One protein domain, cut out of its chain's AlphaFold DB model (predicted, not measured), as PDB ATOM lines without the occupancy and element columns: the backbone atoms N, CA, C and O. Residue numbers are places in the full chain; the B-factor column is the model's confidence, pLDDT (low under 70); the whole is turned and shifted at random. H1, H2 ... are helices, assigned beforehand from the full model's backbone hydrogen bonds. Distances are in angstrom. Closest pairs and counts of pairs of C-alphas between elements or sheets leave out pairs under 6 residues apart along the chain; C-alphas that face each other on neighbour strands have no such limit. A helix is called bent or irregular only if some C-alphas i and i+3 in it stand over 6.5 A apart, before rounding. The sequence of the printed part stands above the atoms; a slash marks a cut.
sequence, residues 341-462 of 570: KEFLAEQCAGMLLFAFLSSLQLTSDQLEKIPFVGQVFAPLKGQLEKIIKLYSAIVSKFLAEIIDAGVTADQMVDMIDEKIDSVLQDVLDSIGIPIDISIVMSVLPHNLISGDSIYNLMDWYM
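Overview. This is residues 341 to 462 of the 570 residues of the protein "Lipase family protein" of Okeania sp. SIO2F4 (UniProt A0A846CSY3). One long helix, H1, runs along the length of an elongated body, and the kinked helix H3 crosses it. H4b, one arm of the bent helix H4, packs on H3, while the other arm, H4a, turns off toward the end where H6 reaches from H4a back to residues 344 to 352 of H1; short H5 packs crosswise on H4b, and tiny H2 lies by the last residues of H1. The printed part has 122 residues with six named helices, H1 to H6 in chain order, and no named strand; the class is all helix. It is compact, with a radius of gyration of the C-alphas of 14.5 A, and spans 47 by 26 by 22 A.

Along the chain. H1, residues 341 to 367, begins with C-alpha 341 at (159.192, 235.519, 182.504), ends with C-alpha 367 at (183.285, 220.226, 156.619) and is 38.5 A long. H3, residues 384 to 404, is 28.9 A long; it has a kink of 47 degrees near residue 391 and is irregular, with C-alphas 390 and 393 7.2 A apart. H4, residues 409 to 431, was assigned as one helix by its hydrogen bonds but is bent, with C-alphas 418 and 421 7.7 A apart; its arms are H4a, residues 409 to 418, 14.3 A, and H4b, residues 421 to 431, 15.3 A. H2 is residues 373 to 376, 5.4 A, and H5 is residues 437 to 443, 10.2 A. H6, residues 451 to 462, is 16.4 A long and ends with C-alpha 462 at (154.479, 233.684, 174.784).

Arrangement. H1 touches H3 at a steep tilt of 46 degrees, opposite ways; their closest C-alphas, of Ala 345 and Ser 396, are 4.8 A apart. With residues 344 to 352 alone H1 touches H6, closest at the C-alphas of Cys 348 and Met 458, 6.2 A. H1 and H2 touch only at the corner, closest at the C-alphas of Ser 364 and Gly 374, 5.9 A. H3 touches H4b at a shallow tilt of 30 degrees, opposite ways, closest at the C-alphas of Tyr 391 and Val 427, 6.5 A. H6 touches H4a with residues 451 to 455 alone, closest at the C-alphas of Val 413 and Gly 451, 4.2 A. H4b and H5 touch, about perpendicular at 80 degrees, closest at the C-alphas of Gln 425 and Ile 437, 5.5 A. H1 and H4a are apart. Every O i to N i+4 pair is within hydrogen-bond range in H1, H4a, H4b and H6, against 14 of 17 in H3 and 2 of 3 in H5; H2 is too short for such a pair.

Size, cuts and confidence. The C-alphas farthest apart, of Lys 369 and Gly 406, are 47.1 A apart. The printed part has no cut, and no link is long. Residues 362 to 378 have pLDDT under 70; the mean of the printed part is 83.9.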
ATOM      1  N   LYS A 341     157.842 235.006 182.788       87.50
ATOM      2  CA  LYS A 341     159.192 235.519 182.504       87.50
ATOM      3  C   LYS A 341     160.272 234.440 182.553       87.50
ATOM      4  O   LYS A 341     161.065 234.322 181.623       87.50
ATOM      5  N   GLU A 342     160.276 233.646 183.621       82.88
ATOM      6  CA  GLU A 342     161.245 232.559 183.805       82.88
ATOM      7  C   GLU A 342     161.065 231.483 182.726       82.88
ATOM      8  O   GLU A 342     162.037 231.102 182.077       82.88
ATOM      9  N   PHE A 343     159.814 231.096 182.441       83.12
ATOM     10  CA  PHE A 343     159.474 230.200 181.327       83.12
ATOM     11  C   PHE A 343     160.059 230.671 180.026       83.12
ATOM     12  O   PHE A 343     160.740 229.914 179.341       83.12
ATOM     13  N   LEU A 344     159.808 231.927 179.706       88.69
ATOM     14  CA  LEU A 344     160.229 232.495 178.454       88.69
ATOM     15  C   LEU A 344     161.752 232.460 178.309       88.69
ATOM     16  O   LEU A 344     162.246 232.009 177.276       88.69
ATOM     17  N   ALA A 345     162.481 232.869 179.349       89.81
ATOM     18  CA  ALA A 345     163.939 232.847 179.367       89.81
ATOM     19  C   ALA A 345     164.497 231.422 179.207       89.81
ATOM     20  O   ALA A 345     165.347 231.191 178.346       89.81
ATOM     21  N   GLU A 346     163.989 230.456 179.977       84.94
ATOM     22  CA  GLU A 346     164.436 229.058 179.933       84.94
ATOM     23  C   GLU A 346     164.133 228.396 178.581       84.94
ATOM     24  O   GLU A 346     165.018 227.781 177.977       84.94
ATOM     25  N   GLN A 347     162.905 228.556 178.073       84.88
ATOM     26  CA  GLN A 347     162.477 227.964 176.804       84.88
ATOM     27  C   GLN A 347     163.273 228.509 175.623       84.88
ATOM     28  O   GLN A 347     163.791 227.747 174.802       84.88
ATOM     29  N   CYS A 348     163.388 229.835 175.545       89.94
ATOM     30  CA  CYS A 348     164.094 230.487 174.454       89.94
ATOM     31  C   CYS A 348     165.587 230.167 174.501       89.94
ATOM     32  O   CYS A 348     166.179 229.933 173.452       89.94
ATOM     33  N   ALA A 349     166.184 230.081 175.694       90.19
ATOM     34  CA  ALA A 349     167.580 229.694 175.856       90.19
ATOM     35  C   ALA A 349     167.855 228.277 175.349       90.19
ATOM     36  O   ALA A 349     168.797 228.074 174.582       90.19
ATOM     37  N   GLY A 350     167.023 227.305 175.742       85.19
ATOM     38  CA  GLY A 350     167.143 225.925 175.276       85.19
ATOM     39  C   GLY A 350     167.027 225.821 173.754       85.19
ATOM     40  O   GLY A 350     167.876 225.205 173.109       85.19
ATOM     41  N   MET A 351     166.028 226.487 173.166       84.94
ATOM     42  CA  MET A 351     165.834 226.507 171.714       84.94
ATOM     43  C   MET A 351     166.958 227.200 170.955       84.94
ATOM     44  O   MET A 351     167.418 226.684 169.936       84.94
ATOM     45  N   LEU A 352     167.390 228.368 171.426       90.00
ATOM     46  CA  LEU A 352     168.449 229.137 170.785       90.00
ATOM     47  C   LEU A 352     169.749 228.338 170.773       90.00
ATOM     48  O   LEU A 352     170.386 228.201 169.729       90.00
ATOM     49  N   LEU A 353     170.096 227.744 171.916       89.31
ATOM     50  CA  LEU A 353     171.290 226.923 172.052       89.31
ATOM     51  C   LEU A 353     171.208 225.657 171.189       89.31
ATOM     52  O   LEU A 353     172.185 225.301 170.531       89.31
ATOM     53  N   PHE A 354     170.039 225.014 171.125       85.12
ATOM     54  CA  PHE A 354     169.814 223.880 170.232       85.12
ATOM     55  C   PHE A 354     170.017 224.260 168.763       85.12
ATOM     56  O   PHE A 354     170.760 223.579 168.059       85.12
ATOM     57  N   ALA A 355     169.395 225.344 168.294       84.50
ATOM     58  CA  ALA A 355     169.503 225.775 166.903       84.50
ATOM     59  C   ALA A 355     170.941 226.181 166.544       84.50
ATOM     60  O   ALA A 355     171.437 225.800 165.482       84.50
ATOM     61  N   PHE A 356     171.627 226.890 167.444       87.69
ATOM     62  CA  PHE A 356     173.028 227.282 167.296       87.69
ATOM     63  C   PHE A 356     173.956 226.068 167.174       87.69
ATOM     64  O   PHE A 356     174.656 225.910 166.172       87.69
ATOM     65  N   LEU A 357     173.922 225.167 168.159       85.00
ATOM     66  CA  LEU A 357     174.816 224.009 168.215       85.00
ATOM     67  C   LEU A 357     174.488 222.954 167.149       85.00
ATOM     68  O   LEU A 357     175.405 222.349 166.598       85.00
ATOM     69  N   SER A 358     173.208 222.757 166.809       78.25
ATOM     70  CA  SER A 358     172.816 221.851 165.718       78.25
ATOM     71  C   SER A 358     173.288 222.376 164.368       78.25
ATOM     72  O   SER A 358     173.773 221.605 163.543       78.25
ATOM     73  N   SER A 359     173.193 223.691 164.143       79.38
ATOM     74  CA  SER A 359     173.699 224.305 162.912       79.38
ATOM     75  C   SER A 359     175.214 224.141 162.810       79.38
ATOM     76  O   SER A 359     175.704 223.730 161.766       79.38
ATOM     77  N   LEU A 360     175.943 224.346 163.912       78.31
ATOM     78  CA  LEU A 360     177.381 224.076 163.986       78.31
ATOM     79  C   LEU A 360     177.735 222.616 163.688       78.31
ATOM     80  O   LEU A 360     178.675 222.355 162.937       78.31
ATOM     81  N   GLN A 361     176.987 221.662 164.247       75.12
ATOM     82  CA  GLN A 361     177.198 220.239 163.990       75.12
ATOM     83  C   GLN A 361     176.960 219.893 162.512       75.12
ATOM     84  O   GLN A 361     177.796 219.233 161.901       75.12
ATOM     85  N   LEU A 362     175.880 220.400 161.907       69.62
ATOM     86  CA  LEU A 362     175.595 220.212 160.480       69.62
ATOM     87  C   LEU A 362     176.686 220.824 159.592       69.62
ATOM     88  O   LEU A 362     177.111 220.205 158.614       69.62
ATOM     89  N   THR A 363     177.173 222.019 159.936       67.88
ATOM     90  CA  THR A 363     178.295 222.653 159.236       67.88
ATOM     91  C   THR A 363     179.580 221.835 159.407       67.88
ATOM     92  O   THR A 363     180.309 221.650 158.437       67.88
ATOM     93  N   SER A 364     179.839 221.270 160.590       66.62
ATOM     94  CA  SER A 364     180.966 220.357 160.831       66.62
ATOM     95  C   SER A 364     180.887 219.099 159.963       66.62
ATOM     96  O   SER A 364     181.879 218.744 159.335       66.62
ATOM     97  N   ASP A 365     179.724 218.448 159.867       63.62
ATOM     98  CA  ASP A 365     179.543 217.230 159.061       63.62
ATOM     99  C   ASP A 365     179.752 217.504 157.559       63.62
ATOM    100  O   ASP A 365     180.321 216.691 156.827       63.62
ATOM    101  N   GLN A 366     179.373 218.696 157.087       60.94
ATOM    102  CA  GLN A 366     179.678 219.149 155.726       60.94
ATOM    103  C   GLN A 366     181.174 219.457 155.522       60.94
ATOM    104  O   GLN A 366     181.696 219.312 154.410       60.94
ATOM    105  N   LEU A 367     181.872 219.847 156.594       53.91
ATOM    106  CA  LEU A 367     183.285 220.226 156.619       53.91
ATOM    107  C   LEU A 367     184.231 219.110 157.104       53.91
ATOM    108  O   LEU A 367     185.438 219.345 157.130       53.91
ATOM    109  N   GLU A 368     183.757 217.883 157.382       51.84
ATOM    110  CA  GLU A 368     184.585 216.708 157.751       51.84
ATOM    111  C   GLU A 368     185.677 216.381 156.704       51.84
ATOM    112  O   GLU A 368     186.629 215.648 156.973       51.84
ATOM    113  N   LYS A 369     185.603 216.982 155.510       51.03
ATOM    114  CA  LYS A 369     186.650 216.935 154.476       51.03
ATOM    115  C   LYS A 369     187.861 217.842 154.768       51.03
ATOM    116  O   LYS A 369     188.840 217.782 154.027       51.03
ATOM    117  N   ILE A 370     187.818 218.665 155.820       53.91
ATOM    118  CA  ILE A 370     188.897 219.555 156.265       53.91
ATOM    119  C   ILE A 370     189.440 219.036 157.615       53.91
ATOM    120  O   ILE A 370     188.767 219.184 158.636       53.91
ATOM    121  N   PRO A 371     190.664 218.468 157.665       48.72
ATOM    122  CA  PRO A 371     191.184 217.714 158.819       48.72
ATOM    123  C   PRO A 371     191.197 218.449 160.169       48.72
ATOM    124  O   PRO A 371     191.185 217.808 161.215       48.72
ATOM    125  N   PHE A 372     191.242 219.783 160.153       56.25
ATOM    126  CA  PHE A 372     191.292 220.615 161.355       56.25
ATOM    127  C   PHE A 372     189.899 220.911 161.935       56.25
ATOM    128  O   PHE A 372     189.738 220.951 163.148       56.25
ATOM    129  N   VAL A 373     188.871 221.059 161.092       54.38
ATOM    130  CA  VAL A 373     187.538 221.523 161.521       54.38
ATOM    131  C   VAL A 373     186.774 220.431 162.276       54.38
ATOM    132  O   VAL A 373     186.216 220.696 163.337       54.38
ATOM    133  N   GLY A 374     186.831 219.180 161.807       57.94
ATOM    134  CA  GLY A 374     186.158 218.059 162.478       57.94
ATOM    135  C   GLY A 374     186.701 217.742 163.881       57.94
ATOM    136  O   GLY A 374     185.964 217.237 164.723       57.94
ATOM    137  N   GLN A 375     187.971 218.064 164.173       62.16
ATOM    138  CA  GLN A 375     188.546 217.885 165.517       62.16
ATOM    139  C   GLN A 375     188.067 218.953 166.502       62.16
ATOM    140  O   GLN A 375     187.888 218.656 167.681       62.16
ATOM    141  N   VAL A 376     187.831 220.176 166.026       65.19
ATOM    142  CA  VAL A 376     187.418 221.300 166.872       65.19
ATOM    143  C   VAL A 376     185.981 221.135 167.378       65.19
ATOM    144  O   VAL A 376     185.686 221.490 168.515       65.19
ATOM    145  N   PHE A 377     185.106 220.514 166.582       67.88
ATOM    146  CA  PHE A 377     183.715 220.237 166.964       67.88
ATOM    147  C   PHE A 377     183.495 218.842 167.571       67.88
ATOM    148  O   PHE A 377     182.364 218.484 167.903       67.88
ATOM    149  N   ALA A 378     184.563 218.066 167.793       68.75
ATOM    150  CA  ALA A 378     184.491 216.763 168.456       68.75
ATOM    151  C   ALA A 378     183.736 216.776 169.808       68.75
ATOM    152  O   ALA A 378     183.016 215.807 170.064       68.75
ATOM    153  N   PRO A 379     183.812 217.836 170.645       73.81
ATOM    154  CA  PRO A 379     183.027 217.917 171.879       73.81
ATOM    155  C   PRO A 379     181.503 217.867 171.676       73.81
ATOM    156  O   PRO A 379     180.800 217.416 172.576       73.81
ATOM    157  N   LEU A 380     180.982 218.282 170.512       70.00
ATOM    158  CA  LEU A 380     179.538 218.296 170.227       70.00
ATOM    159  C   LEU A 380     178.991 216.916 169.839       70.00
ATOM    160  O   LEU A 380     177.809 216.628 170.053       70.00
ATOM    161  N   LYS A 381     179.835 216.041 169.280       70.50
ATOM    162  CA  LYS A 381     179.404 214.778 168.666       70.50
ATOM    163  C   LYS A 381     178.755 213.853 169.698       70.50
ATOM    164  O   LYS A 381     179.417 213.323 170.587       70.50
ATOM    165  N   GLY A 382     177.443 213.648 169.561       70.00
ATOM    166  CA  GLY A 382     176.650 212.805 170.462       70.00
ATOM    167  C   GLY A 382     176.477 213.365 171.880       70.00
ATOM    168  O   GLY A 382     176.065 212.619 172.764       70.00
ATOM    169  N   GLN A 383     176.801 214.644 172.118       79.25
ATOM    170  CA  GLN A 383     176.649 215.299 173.428       79.25
ATOM    171  C   GLN A 383     175.733 216.529 173.409       79.25
ATOM    172  O   GLN A 383     175.590 217.181 174.441       79.25
ATOM    173  N   LEU A 384     175.097 216.830 172.275       76.25
ATOM    174  CA  LEU A 384     174.272 218.023 172.069       76.25
ATOM    175  C   LEU A 384     173.266 218.271 173.210       76.25
ATOM    176  O   LEU A 384     173.306 219.324 173.836       76.25
ATOM    177  N   GLU A 385     172.437 217.281 173.550       73.00
ATOM    178  CA  GLU A 385     171.442 217.374 174.634       73.00
ATOM    179  C   GLU A 385     172.076 217.701 175.994       73.00
ATOM    180  O   GLU A 385     171.640 218.599 176.716       73.00
ATOM    181  N   LYS A 386     173.161 216.997 176.336       78.31
ATOM    182  CA  LYS A 386     173.884 217.191 177.598       78.31
ATOM    183  C   LYS A 386     174.480 218.595 177.684       78.31
ATOM    184  O   LYS A 386     174.443 219.210 178.747       78.31
ATOM    185  N   ILE A 387     175.030 219.083 176.577       82.12
ATOM    186  CA  ILE A 387     175.615 220.419 176.462       82.12
ATOM    187  C   ILE A 387     174.528 221.484 176.613       82.12
ATOM    188  O   ILE A 387     174.693 222.404 177.412       82.12
ATOM    189  N   ILE A 388     173.389 221.330 175.931       81.69
ATOM    190  CA  ILE A 388     172.256 222.258 176.052       81.69
ATOM    191  C   ILE A 388     171.800 222.358 177.508       81.69
ATOM    192  O   ILE A 388     171.673 223.456 178.050       81.69
ATOM    193  N   LYS A 389     171.628 221.221 178.183       78.50
ATOM    194  CA  LYS A 389     171.233 221.196 179.597       78.50
ATOM    195  C   LYS A 389     172.239 221.866 180.521       78.50
ATOM    196  O   LYS A 389     171.835 222.540 181.462       78.50
ATOM    197  N   LEU A 390     173.534 221.688 180.267       83.00
ATOM    198  CA  LEU A 390     174.581 222.231 181.127       83.00
ATOM    199  C   LEU A 390     174.749 223.748 180.967       83.00
ATOM    200  O   LEU A 390     175.019 224.432 181.952       83.00
ATOM    201  N   TYR A 391     174.577 224.270 179.748       87.88
ATOM    202  CA  TYR A 391     174.930 225.656 179.419       87.88
ATOM    203  C   TYR A 391     173.743 226.562 179.072       87.88
ATOM    204  O   TYR A 391     173.926 227.773 178.952       87.88
ATOM    205  N   SER A 392     172.513 226.037 178.999       86.19
ATOM    206  CA  SER A 392     171.294 226.849 178.818       86.19
ATOM    207  C   SER A 392     171.137 227.939 179.880       86.19
ATOM    208  O   SER A 392     170.608 229.005 179.579       86.19
ATOM    209  N   ALA A 393     171.655 227.733 181.095       87.25
ATOM    210  CA  ALA A 393     171.627 228.729 182.167       87.25
ATOM    211  C   ALA A 393     172.374 230.031 181.814       87.25
ATOM    212  O   ALA A 393     171.962 231.099 182.267       87.25
ATOM    213  N   ILE A 394     173.435 229.963 180.996       90.56
ATOM    214  CA  ILE A 394     174.189 231.145 180.538       90.56
ATOM    215  C   ILE A 394     173.275 232.025 179.677       90.56
ATOM    216  O   ILE A 394     173.090 233.208 179.958       90.56
ATOM    217  N   VAL A 395     172.637 231.414 178.676       93.25
ATOM    218  CA  VAL A 395     171.729 232.097 177.745       93.25
ATOM    219  C   VAL A 395     170.444 232.541 178.451       93.25
ATOM    220  O   VAL A 395     169.988 233.661 178.247       93.25
ATOM    221  N   SER A 396     169.883 231.703 179.327       92.19
ATOM    222  CA  SER A 396     168.658 232.004 180.082       92.19
ATOM    223  C   SER A 396     168.839 233.229 180.973       92.19
ATOM    224  O   SER A 396     167.994 234.121 180.970       92.19
ATOM    225  N   LYS A 397     169.982 233.346 181.663       93.50
ATOM    226  CA  LYS A 397     170.297 234.536 182.464       93.50
ATOM    227  C   LYS A 397     170.315 235.805 181.609       93.50
ATOM    228  O   LYS A 397     169.720 236.804 181.998       93.50
ATOM    229  N   PHE A 398     170.967 235.758 180.449       95.50
ATOM    230  CA  PHE A 398     170.987 236.879 179.512       95.50
ATOM    231  C   PHE A 398     169.571 237.263 179.053       95.50
ATOM    232  O   PHE A 398     169.197 238.430 179.135       95.50
ATOM    233  N   LEU A 399     168.751 236.294 178.639       94.75
ATOM    234  CA  LEU A 399     167.378 236.563 178.205       94.75
ATOM    235  C   LEU A 399     166.503 237.106 179.342       94.75
ATOM    236  O   LEU A 399     165.691 237.997 179.108       94.75
ATOM    237  N   ALA A 400     166.693 236.633 180.576       93.38
ATOM    238  CA  ALA A 400     166.014 237.177 181.748       93.38
ATOM    239  C   ALA A 400     166.372 238.657 181.978       93.38
ATOM    240  O   ALA A 400     165.480 239.465 182.225       93.38
ATOM    241  N   GLU A 401     167.644 239.040 181.817       93.75
ATOM    242  CA  GLU A 401     168.072 240.446 181.897       93.75
ATOM    243  C   GLU A 401     167.402 241.317 180.820       93.75
ATOM    244  O   GLU A 401     166.992 242.440 181.118       93.75
ATOM    245  N   ILE A 402     167.241 240.803 179.592       92.69
ATOM    246  CA  ILE A 402     166.502 241.494 178.520       92.69
ATOM    247  C   ILE A 402     165.024 241.667 178.894       92.69
ATOM    248  O   ILE A 402     164.484 242.770 178.798       92.69
ATOM    249  N   ILE A 403     164.373 240.596 179.361       91.62
ATOM    250  CA  ILE A 403     162.959 240.603 179.767       91.62
ATOM    251  C   ILE A 403     162.711 241.604 180.907       91.62
ATOM    252  O   ILE A 403     161.696 242.309 180.917       91.62
ATOM    253  N   ASP A 404     163.625 241.677 181.872       91.75
ATOM    254  CA  ASP A 404     163.481 242.524 183.057       91.75
ATOM    255  C   ASP A 404     163.889 243.983 182.839       91.75
ATOM    256  O   ASP A 404     163.526 244.837 183.651       91.75
ATOM    257  N   ALA A 405     164.553 244.305 181.725       89.06
ATOM    258  CA  ALA A 405     164.894 245.683 181.377       89.06
ATOM    259  C   ALA A 405     163.649 246.568 181.176       89.06
ATOM    260  O   ALA A 405     163.714 247.780 181.389       89.06
ATOM    261  N   GLY A 406     162.507 245.977 180.797       81.31
ATOM    262  CA  GLY A 406     161.233 246.693 180.658       81.31
ATOM    263  C   GLY A 406     161.249 247.788 179.582       81.31
ATOM    264  O   GLY A 406     160.578 248.807 179.740       81.31
ATOM    265  N   VAL A 407     162.039 247.582 178.527       87.12
ATOM    266  CA  VAL A 407     162.244 248.511 177.404       87.12
ATOM    267  C   VAL A 407     161.284 248.223 176.238       87.12
ATOM    268  O   VAL A 407     160.497 247.279 176.297       87.12
ATOM    269  N   THR A 408     161.295 249.052 175.188       89.56
ATOM    270  CA  THR A 408     160.480 248.810 173.981       89.56
ATOM    271  C   THR A 408     160.992 247.608 173.178       89.56
ATOM    272  O   THR A 408     162.121 247.170 173.374       89.56
ATOM    273  N   ALA A 409     160.182 247.097 172.242       88.81
ATOM    274  CA  ALA A 409     160.583 246.000 171.353       88.81
ATOM    275  C   ALA A 409     161.889 246.309 170.597       88.81
ATOM    276  O   ALA A 409     162.835 245.534 170.693       88.81
ATOM    277  N   ASP A 410     161.977 247.479 169.954       92.81
ATOM    278  CA  ASP A 410     163.184 247.918 169.236       92.81
ATOM    279  C   ASP A 410     164.413 247.959 170.159       92.81
ATOM    280  O   ASP A 410     165.482 247.471 169.810       92.81
ATOM    281  N   GLN A 411     164.247 248.456 171.389       93.56
ATOM    282  CA  GLN A 411     165.330 248.494 172.373       93.56
ATOM    283  C   GLN A 411     165.747 247.093 172.842       93.56
ATOM    284  O   GLN A 411     166.923 246.875 173.113       93.56
ATOM    285  N   MET A 412     164.814 246.138 172.949       93.25
ATOM    286  CA  MET A 412     165.158 244.743 173.250       93.25
ATOM    287  C   MET A 412     165.956 244.117 172.107       93.25
ATOM    288  O   MET A 412     166.936 243.431 172.377       93.25
ATOM    289  N   VAL A 413     165.551 244.359 170.857       95.00
ATOM    290  CA  VAL A 413     166.261 243.886 169.659       95.00
ATOM    291  C   VAL A 413     167.696 244.415 169.653       95.00
ATOM    292  O   VAL A 413     168.623 243.608 169.598       95.00
ATOM    293  N   ASP A 414     167.880 245.725 169.849       96.19
ATOM    294  CA  ASP A 414     169.204 246.356 169.925       96.19
ATOM    295  C   ASP A 414     170.065 245.737 171.042       96.19
ATOM    296  O   ASP A 414     171.211 245.347 170.820       96.19
ATOM    297  N   MET A 415     169.505 245.573 172.247       95.44
ATOM    298  CA  MET A 415     170.217 244.955 173.371       95.44
ATOM    299  C   MET A 415     170.604 243.495 173.104       95.44
ATOM    300  O   MET A 415     171.607 243.020 173.649       95.44
ATOM    301  N   ILE A 416     169.796 242.765 172.327       95.75
ATOM    302  CA  ILE A 416     170.112 241.393 171.945       95.75
ATOM    303  C   ILE A 416     171.277 241.383 170.960       95.75
ATOM    304  O   ILE A 416     172.255 240.678 171.210       95.75
ATOM    305  N   ASP A 417     171.204 242.184 169.898       95.50
ATOM    306  CA  ASP A 417     172.258 242.273 168.882       95.50
ATOM    307  C   ASP A 417     173.599 242.732 169.476       95.50
ATOM    308  O   ASP A 417     174.649 242.211 169.107       95.50
ATOM    309  N   GLU A 418     173.585 243.634 170.461       95.88
ATOM    310  CA  GLU A 418     174.801 244.101 171.142       95.88
ATOM    311  C   GLU A 418     175.519 243.013 171.958       95.88
ATOM    312  O   GLU A 418     176.730 243.104 172.174       95.88
ATOM    313  N   LYS A 419     174.791 242.010 172.467       96.19
ATOM    314  CA  LYS A 419     175.317 241.077 173.480       96.19
ATOM    315  C   LYS A 419     175.391 239.628 173.029       96.19
ATOM    316  O   LYS A 419     176.207 238.889 173.586       96.19
ATOM    317  N   ILE A 420     174.563 239.200 172.076       95.12
ATOM    318  CA  ILE A 420     174.367 237.775 171.786       95.12
ATOM    319  C   ILE A 420     175.667 237.057 171.403       95.12
ATOM    320  O   ILE A 420     175.911 235.953 171.888       95.12
ATOM    321  N   ASP A 421     176.548 237.705 170.641       95.06
ATOM    322  CA  ASP A 421     177.841 237.137 170.252       95.06
ATOM    323  C   ASP A 421     178.720 236.827 171.472       95.06
ATOM    324  O   ASP A 421     179.276 235.736 171.578       95.06
ATOM    325  N   SER A 422     178.791 237.744 172.445       96.38
ATOM    326  CA  SER A 422     179.558 237.519 173.681       96.38
ATOM    327  C   SER A 422     178.984 236.374 174.520       96.38
ATOM    328  O   SER A 422     179.729 235.550 175.043       96.38
ATOM    329  N   VAL A 423     177.654 236.261 174.573       96.31
ATOM    330  CA  VAL A 423     176.958 235.189 175.297       96.31
ATOM    331  C   VAL A 423     177.227 233.830 174.647       96.31
ATOM    332  O   VAL A 423     177.455 232.842 175.343       96.31
ATOM    333  N   LEU A 424     177.220 233.758 173.313       94.44
ATOM    334  CA  LEU A 424     177.531 232.525 172.590       94.44
ATOM    335  C   LEU A 424     179.027 232.187 172.634       94.44
ATOM    336  O   LEU A 424     179.365 231.004 172.677       94.44
ATOM    337  N   GLN A 425     179.915 233.182 172.697       94.75
ATOM    338  CA  GLN A 425     181.338 232.954 172.955       94.75
ATOM    339  C   GLN A 425     181.553 232.297 174.324       94.75
ATOM    340  O   GLN A 425     182.232 231.276 174.396       94.75
ATOM    341  N   ASP A 426     180.910 232.801 175.384       94.69
ATOM    342  CA  ASP A 426     180.991 232.206 176.727       94.69
ATOM    343  C   ASP A 426     180.543 230.733 176.728       94.69
ATOM    344  O   ASP A 426     181.115 229.888 177.425       94.69
ATOM    345  N   VAL A 427     179.528 230.401 175.924       92.25
ATOM    346  CA  VAL A 427     179.073 229.020 175.719       92.25
ATOM    347  C   VAL A 427     180.149 228.183 175.021       92.25
ATOM    348  O   VAL A 427     180.466 227.096 175.505       92.25
ATOM    349  N   LEU A 428     180.723 228.657 173.910       90.62
ATOM    350  CA  LEU A 428     181.785 227.943 173.186       90.62
ATOM    351  C   LEU A 428     183.007 227.694 174.078       90.62
ATOM    352  O   LEU A 428     183.498 226.563 174.146       90.62
ATOM    353  N   ASP A 429     183.434 228.713 174.821       91.31
ATOM    354  CA  ASP A 429     184.545 228.641 175.769       91.31
ATOM    355  C   ASP A 429     184.258 227.616 176.868       91.31
ATOM    356  O   ASP A 429     185.109 226.787 177.200       91.31
ATOM    357  N   SER A 430     183.026 227.608 177.382       90.12
ATOM    358  CA  SER A 430     182.603 226.665 178.417       90.12
ATOM    359  C   SER A 430     182.561 225.213 177.925       90.12
ATOM    360  O   SER A 430     182.811 224.301 178.716       90.12
ATOM    361  N   ILE A 431     182.267 224.986 176.638       87.31
ATOM    362  CA  ILE A 431     182.295 223.659 175.989       87.31
ATOM    363  C   ILE A 431     183.737 223.244 175.643       87.31
ATOM    364  O   ILE A 431     184.018 222.059 175.446       87.31
ATOM    365  N   GLY A 432     184.667 224.201 175.596       86.56
ATOM    366  CA  GLY A 432     186.048 223.984 175.184       86.56
ATOM    367  C   GLY A 432     186.224 223.967 173.666       86.56
ATOM    368  O   GLY A 432     187.074 223.231 173.165       86.56
ATOM    369  N   ILE A 433     185.421 224.745 172.932       83.75
ATOM    370  CA  ILE A 433     185.553 224.949 171.483       83.75
ATOM    371  C   ILE A 433     186.339 226.250 171.253       83.75
ATOM    372  O   ILE A 433     185.771 227.328 171.397       83.75
ATOM    373  N   PRO A 434     187.633 226.187 170.883       84.88
ATOM    374  CA  PRO A 434     188.485 227.368 170.737       84.88
ATOM    375  C   PRO A 434     188.283 228.047 169.369       84.88
ATOM    376  O   PRO A 434     189.212 228.122 168.563       84.88
ATOM    377  N   ILE A 435     187.060 228.498 169.080       83.69
ATOM    378  CA  ILE A 435     186.719 229.262 167.872       83.69
ATOM    379  C   ILE A 435     186.112 230.601 168.286       83.69
ATOM    380  O   ILE A 435     185.270 230.658 169.178       83.69
ATOM    381  N   ASP A 436     186.531 231.661 167.598       88.19
ATOM    382  CA  ASP A 436     185.936 232.988 167.723       88.19
ATOM    383  C   ASP A 436     184.520 233.007 167.128       88.19
ATOM    384  O   ASP A 436     184.303 232.580 165.987       88.19
ATOM    385  N   ILE A 437     183.557 233.519 167.892       89.56
ATOM    386  CA  ILE A 437     182.145 233.560 167.523       89.56
ATOM    387  C   ILE A 437     181.913 234.266 166.184       89.56
ATOM    388  O   ILE A 437     181.049 233.835 165.427       89.56
ATOM    389  N   SER A 438     182.728 235.258 165.803       88.31
ATOM    390  CA  SER A 438     182.596 235.936 164.505       88.31
ATOM    391  C   SER A 438     182.787 234.984 163.319       88.31
ATOM    392  O   SER A 438     182.095 235.093 162.303       88.31
ATOM    393  N   ILE A 439     183.676 233.993 163.457       82.94
ATOM    394  CA  ILE A 439     183.903 232.961 162.440       82.94
ATOM    395  C   ILE A 439     182.670 232.065 162.349       82.94
ATOM    396  O   ILE A 439     182.201 231.778 161.247       82.94
ATOM    397  N   VAL A 440     182.119 231.660 163.494       82.38
ATOM    398  CA  VAL A 440     180.894 230.853 163.555       82.38
ATOM    399  C   VAL A 440     179.719 231.596 162.922       82.38
ATOM    400  O   VAL A 440     179.058 231.061 162.036       82.38
ATOM    401  N   MET A 441     179.487 232.847 163.314       84.50
ATOM    402  CA  MET A 441     178.382 233.658 162.805       84.50
ATOM    403  C   MET A 441     178.488 233.891 161.291       84.50
ATOM    404  O   MET A 441     177.467 233.932 160.612       84.50
ATOM    405  N   SER A 442     179.706 233.939 160.731       83.50
ATOM    406  CA  SER A 442     179.920 234.082 159.281       83.50
ATOM    407  C   SER A 442     179.480 232.876 158.440       83.50
ATOM    408  O   SER A 442     179.263 233.022 157.236       83.50
ATOM    409  N   VAL A 443     179.359 231.688 159.049       78.56
ATOM    410  CA  VAL A 443     178.972 230.446 158.355       78.56
ATOM    411  C   VAL A 443     177.540 230.002 158.657       78.56
ATOM    412  O   VAL A 443     177.026 229.106 157.984       78.56
ATOM    413  N   LEU A 444     176.883 230.618 159.642       81.56
ATOM    414  CA  LEU A 444     175.477 230.367 159.939       81.56
ATOM    415  C   LEU A 444     174.560 231.038 158.898       81.56
ATOM    416  O   LEU A 444     174.930 232.045 158.290       81.56
ATOM    417  N   PRO A 445     173.340 230.511 158.677       80.69
ATOM    418  CA  PRO A 445     172.355 231.172 157.830       80.69
ATOM    419  C   PRO A 445     172.107 232.620 158.275       80.69
ATOM    420  O   PRO A 445     171.920 232.892 159.463       80.69
ATOM    421  N   HIS A 446     172.059 233.543 157.311       77.56
ATOM    422  CA  HIS A 446     171.802 234.959 157.571       77.56
ATOM    423  C   HIS A 446     170.491 235.139 158.363       77.56
ATOM    424  O   HIS A 446     169.473 234.538 158.017       77.56
ATOM    425  N   ASN A 447     170.514 235.976 159.407       83.19
ATOM    426  CA  ASN A 447     169.415 236.211 160.361       83.19
ATOM    427  C   ASN A 447     168.991 235.004 161.219       83.19
ATOM    428  O   ASN A 447     167.938 235.070 161.853       83.19
ATOM    429  N   LEU A 448     169.747 233.899 161.266       86.69
ATOM    430  CA  LEU A 448     169.409 232.794 162.173       86.69
ATOM    431  C   LEU A 448     169.438 233.253 163.637       86.69
ATOM    432  O   LEU A 448     168.494 233.008 164.384       86.69
ATOM    433  N   ILE A 449     170.520 233.930 164.015       91.00
ATOM    434  CA  ILE A 449     170.742 234.494 165.344       91.00
ATOM    435  C   ILE A 449     170.850 236.004 165.159       91.00
ATOM    436  O   ILE A 449     171.885 236.508 164.739       91.00
ATOM    437  N   SER A 450     169.740 236.693 165.388       92.56
ATOM    438  CA  SER A 450     169.624 238.153 165.380       92.56
ATOM    439  C   SER A 450     168.606 238.581 166.431       92.56
ATOM    440  O   SER A 450     167.776 237.762 166.852       92.56
ATOM    441  N   GLY A 451     168.634 239.851 166.823       93.94
ATOM    442  CA  GLY A 451     167.694 240.443 167.765       93.94
ATOM    443  C   GLY A 451     166.247 240.208 167.347       93.94
ATOM    444  O   GLY A 451     165.468 239.684 168.140       93.94
ATOM    445  N   ASP A 452     165.913 240.441 166.075       93.12
ATOM    446  CA  ASP A 452     164.579 240.162 165.526       93.12
ATOM    447  C   ASP A 452     164.179 238.683 165.635       93.12
ATOM    448  O   ASP A 452     163.049 238.357 166.004       93.12
ATOM    449  N   SER A 453     165.083 237.760 165.296       92.81
ATOM    450  CA  SER A 453     164.791 236.322 165.335       92.81
ATOM    451  C   SER A 453     164.578 235.825 166.764       92.81
ATOM    452  O   SER A 453     163.696 234.996 166.996       92.81
ATOM    453  N   ILE A 454     165.350 236.341 167.722       94.62
ATOM    454  CA  ILE A 454     165.237 235.993 169.142       94.62
ATOM    455  C   ILE A 454     163.991 236.643 169.758       94.62
ATOM    456  O   ILE A 454     163.234 235.956 170.441       94.62
ATOM    457  N   TYR A 455     163.710 237.915 169.460       94.25
ATOM    458  CA  TYR A 455     162.496 238.603 169.909       94.25
ATOM    459  C   TYR A 455     161.233 237.882 169.419       94.25
ATOM    460  O   TYR A 455     160.343 237.559 170.205       94.25
ATOM    461  N   ASN A 456     161.169 237.551 168.125       92.81
ATOM    462  CA  ASN A 456     160.025 236.834 167.562       92.81
ATOM    463  C   ASN A 456     159.913 235.400 168.102       92.81
ATOM    464  O   ASN A 456     158.801 234.901 168.269       92.81
ATOM    465  N   LEU A 457     161.033 234.739 168.421       92.38
ATOM    466  CA  LEU A 457     161.017 233.449 169.116       92.38
ATOM    467  C   LEU A 457     160.383 233.578 170.508       92.38
ATOM    468  O   LEU A 457     159.568 232.741 170.895       92.38
ATOM    469  N   MET A 458     160.723 234.633 171.247       93.19
ATOM    470  CA  MET A 458     160.129 234.903 172.553       93.19
ATOM    471  C   MET A 458     158.625 235.192 172.438       93.19
ATOM    472  O   MET A 458     157.820 234.618 173.170       93.19
ATOM    473  N   ASP A 459     158.208 236.008 171.474       93.00
ATOM    474  CA  ASP A 459     156.785 236.246 171.206       93.00
ATOM    475  C   ASP A 459     156.039 234.958 170.818       93.00
ATOM    476  O   ASP A 459     154.919 234.707 171.275       93.00
ATOM    477  N   TRP A 460     156.672 234.102 170.017       92.62
ATOM    478  CA  TRP A 460     156.130 232.796 169.652       92.62
ATOM    479  C   TRP A 460     155.933 231.907 170.889       92.62
ATOM    480  O   TRP A 460     154.879 231.290 171.043       92.62
ATOM    481  N   TYR A 461     156.895 231.900 171.818       90.44
ATOM    482  CA  TYR A 461     156.794 231.160 173.078       90.44
ATOM    483  C   TYR A 461     155.748 231.717 174.043       90.44
ATOM    484  O   TYR A 461     155.070 230.942 174.723       90.44
ATOM    485  N   MET A 462     155.584 233.040 174.077       90.81
ATOM    486  CA  MET A 462     154.479 233.684 174.784       90.81
ATOM    487  C   MET A 462     153.146 233.146 174.263       90.81
ATOM    488  O   MET A 462     152.321 232.672 175.047       90.81
TER     489      MET A 462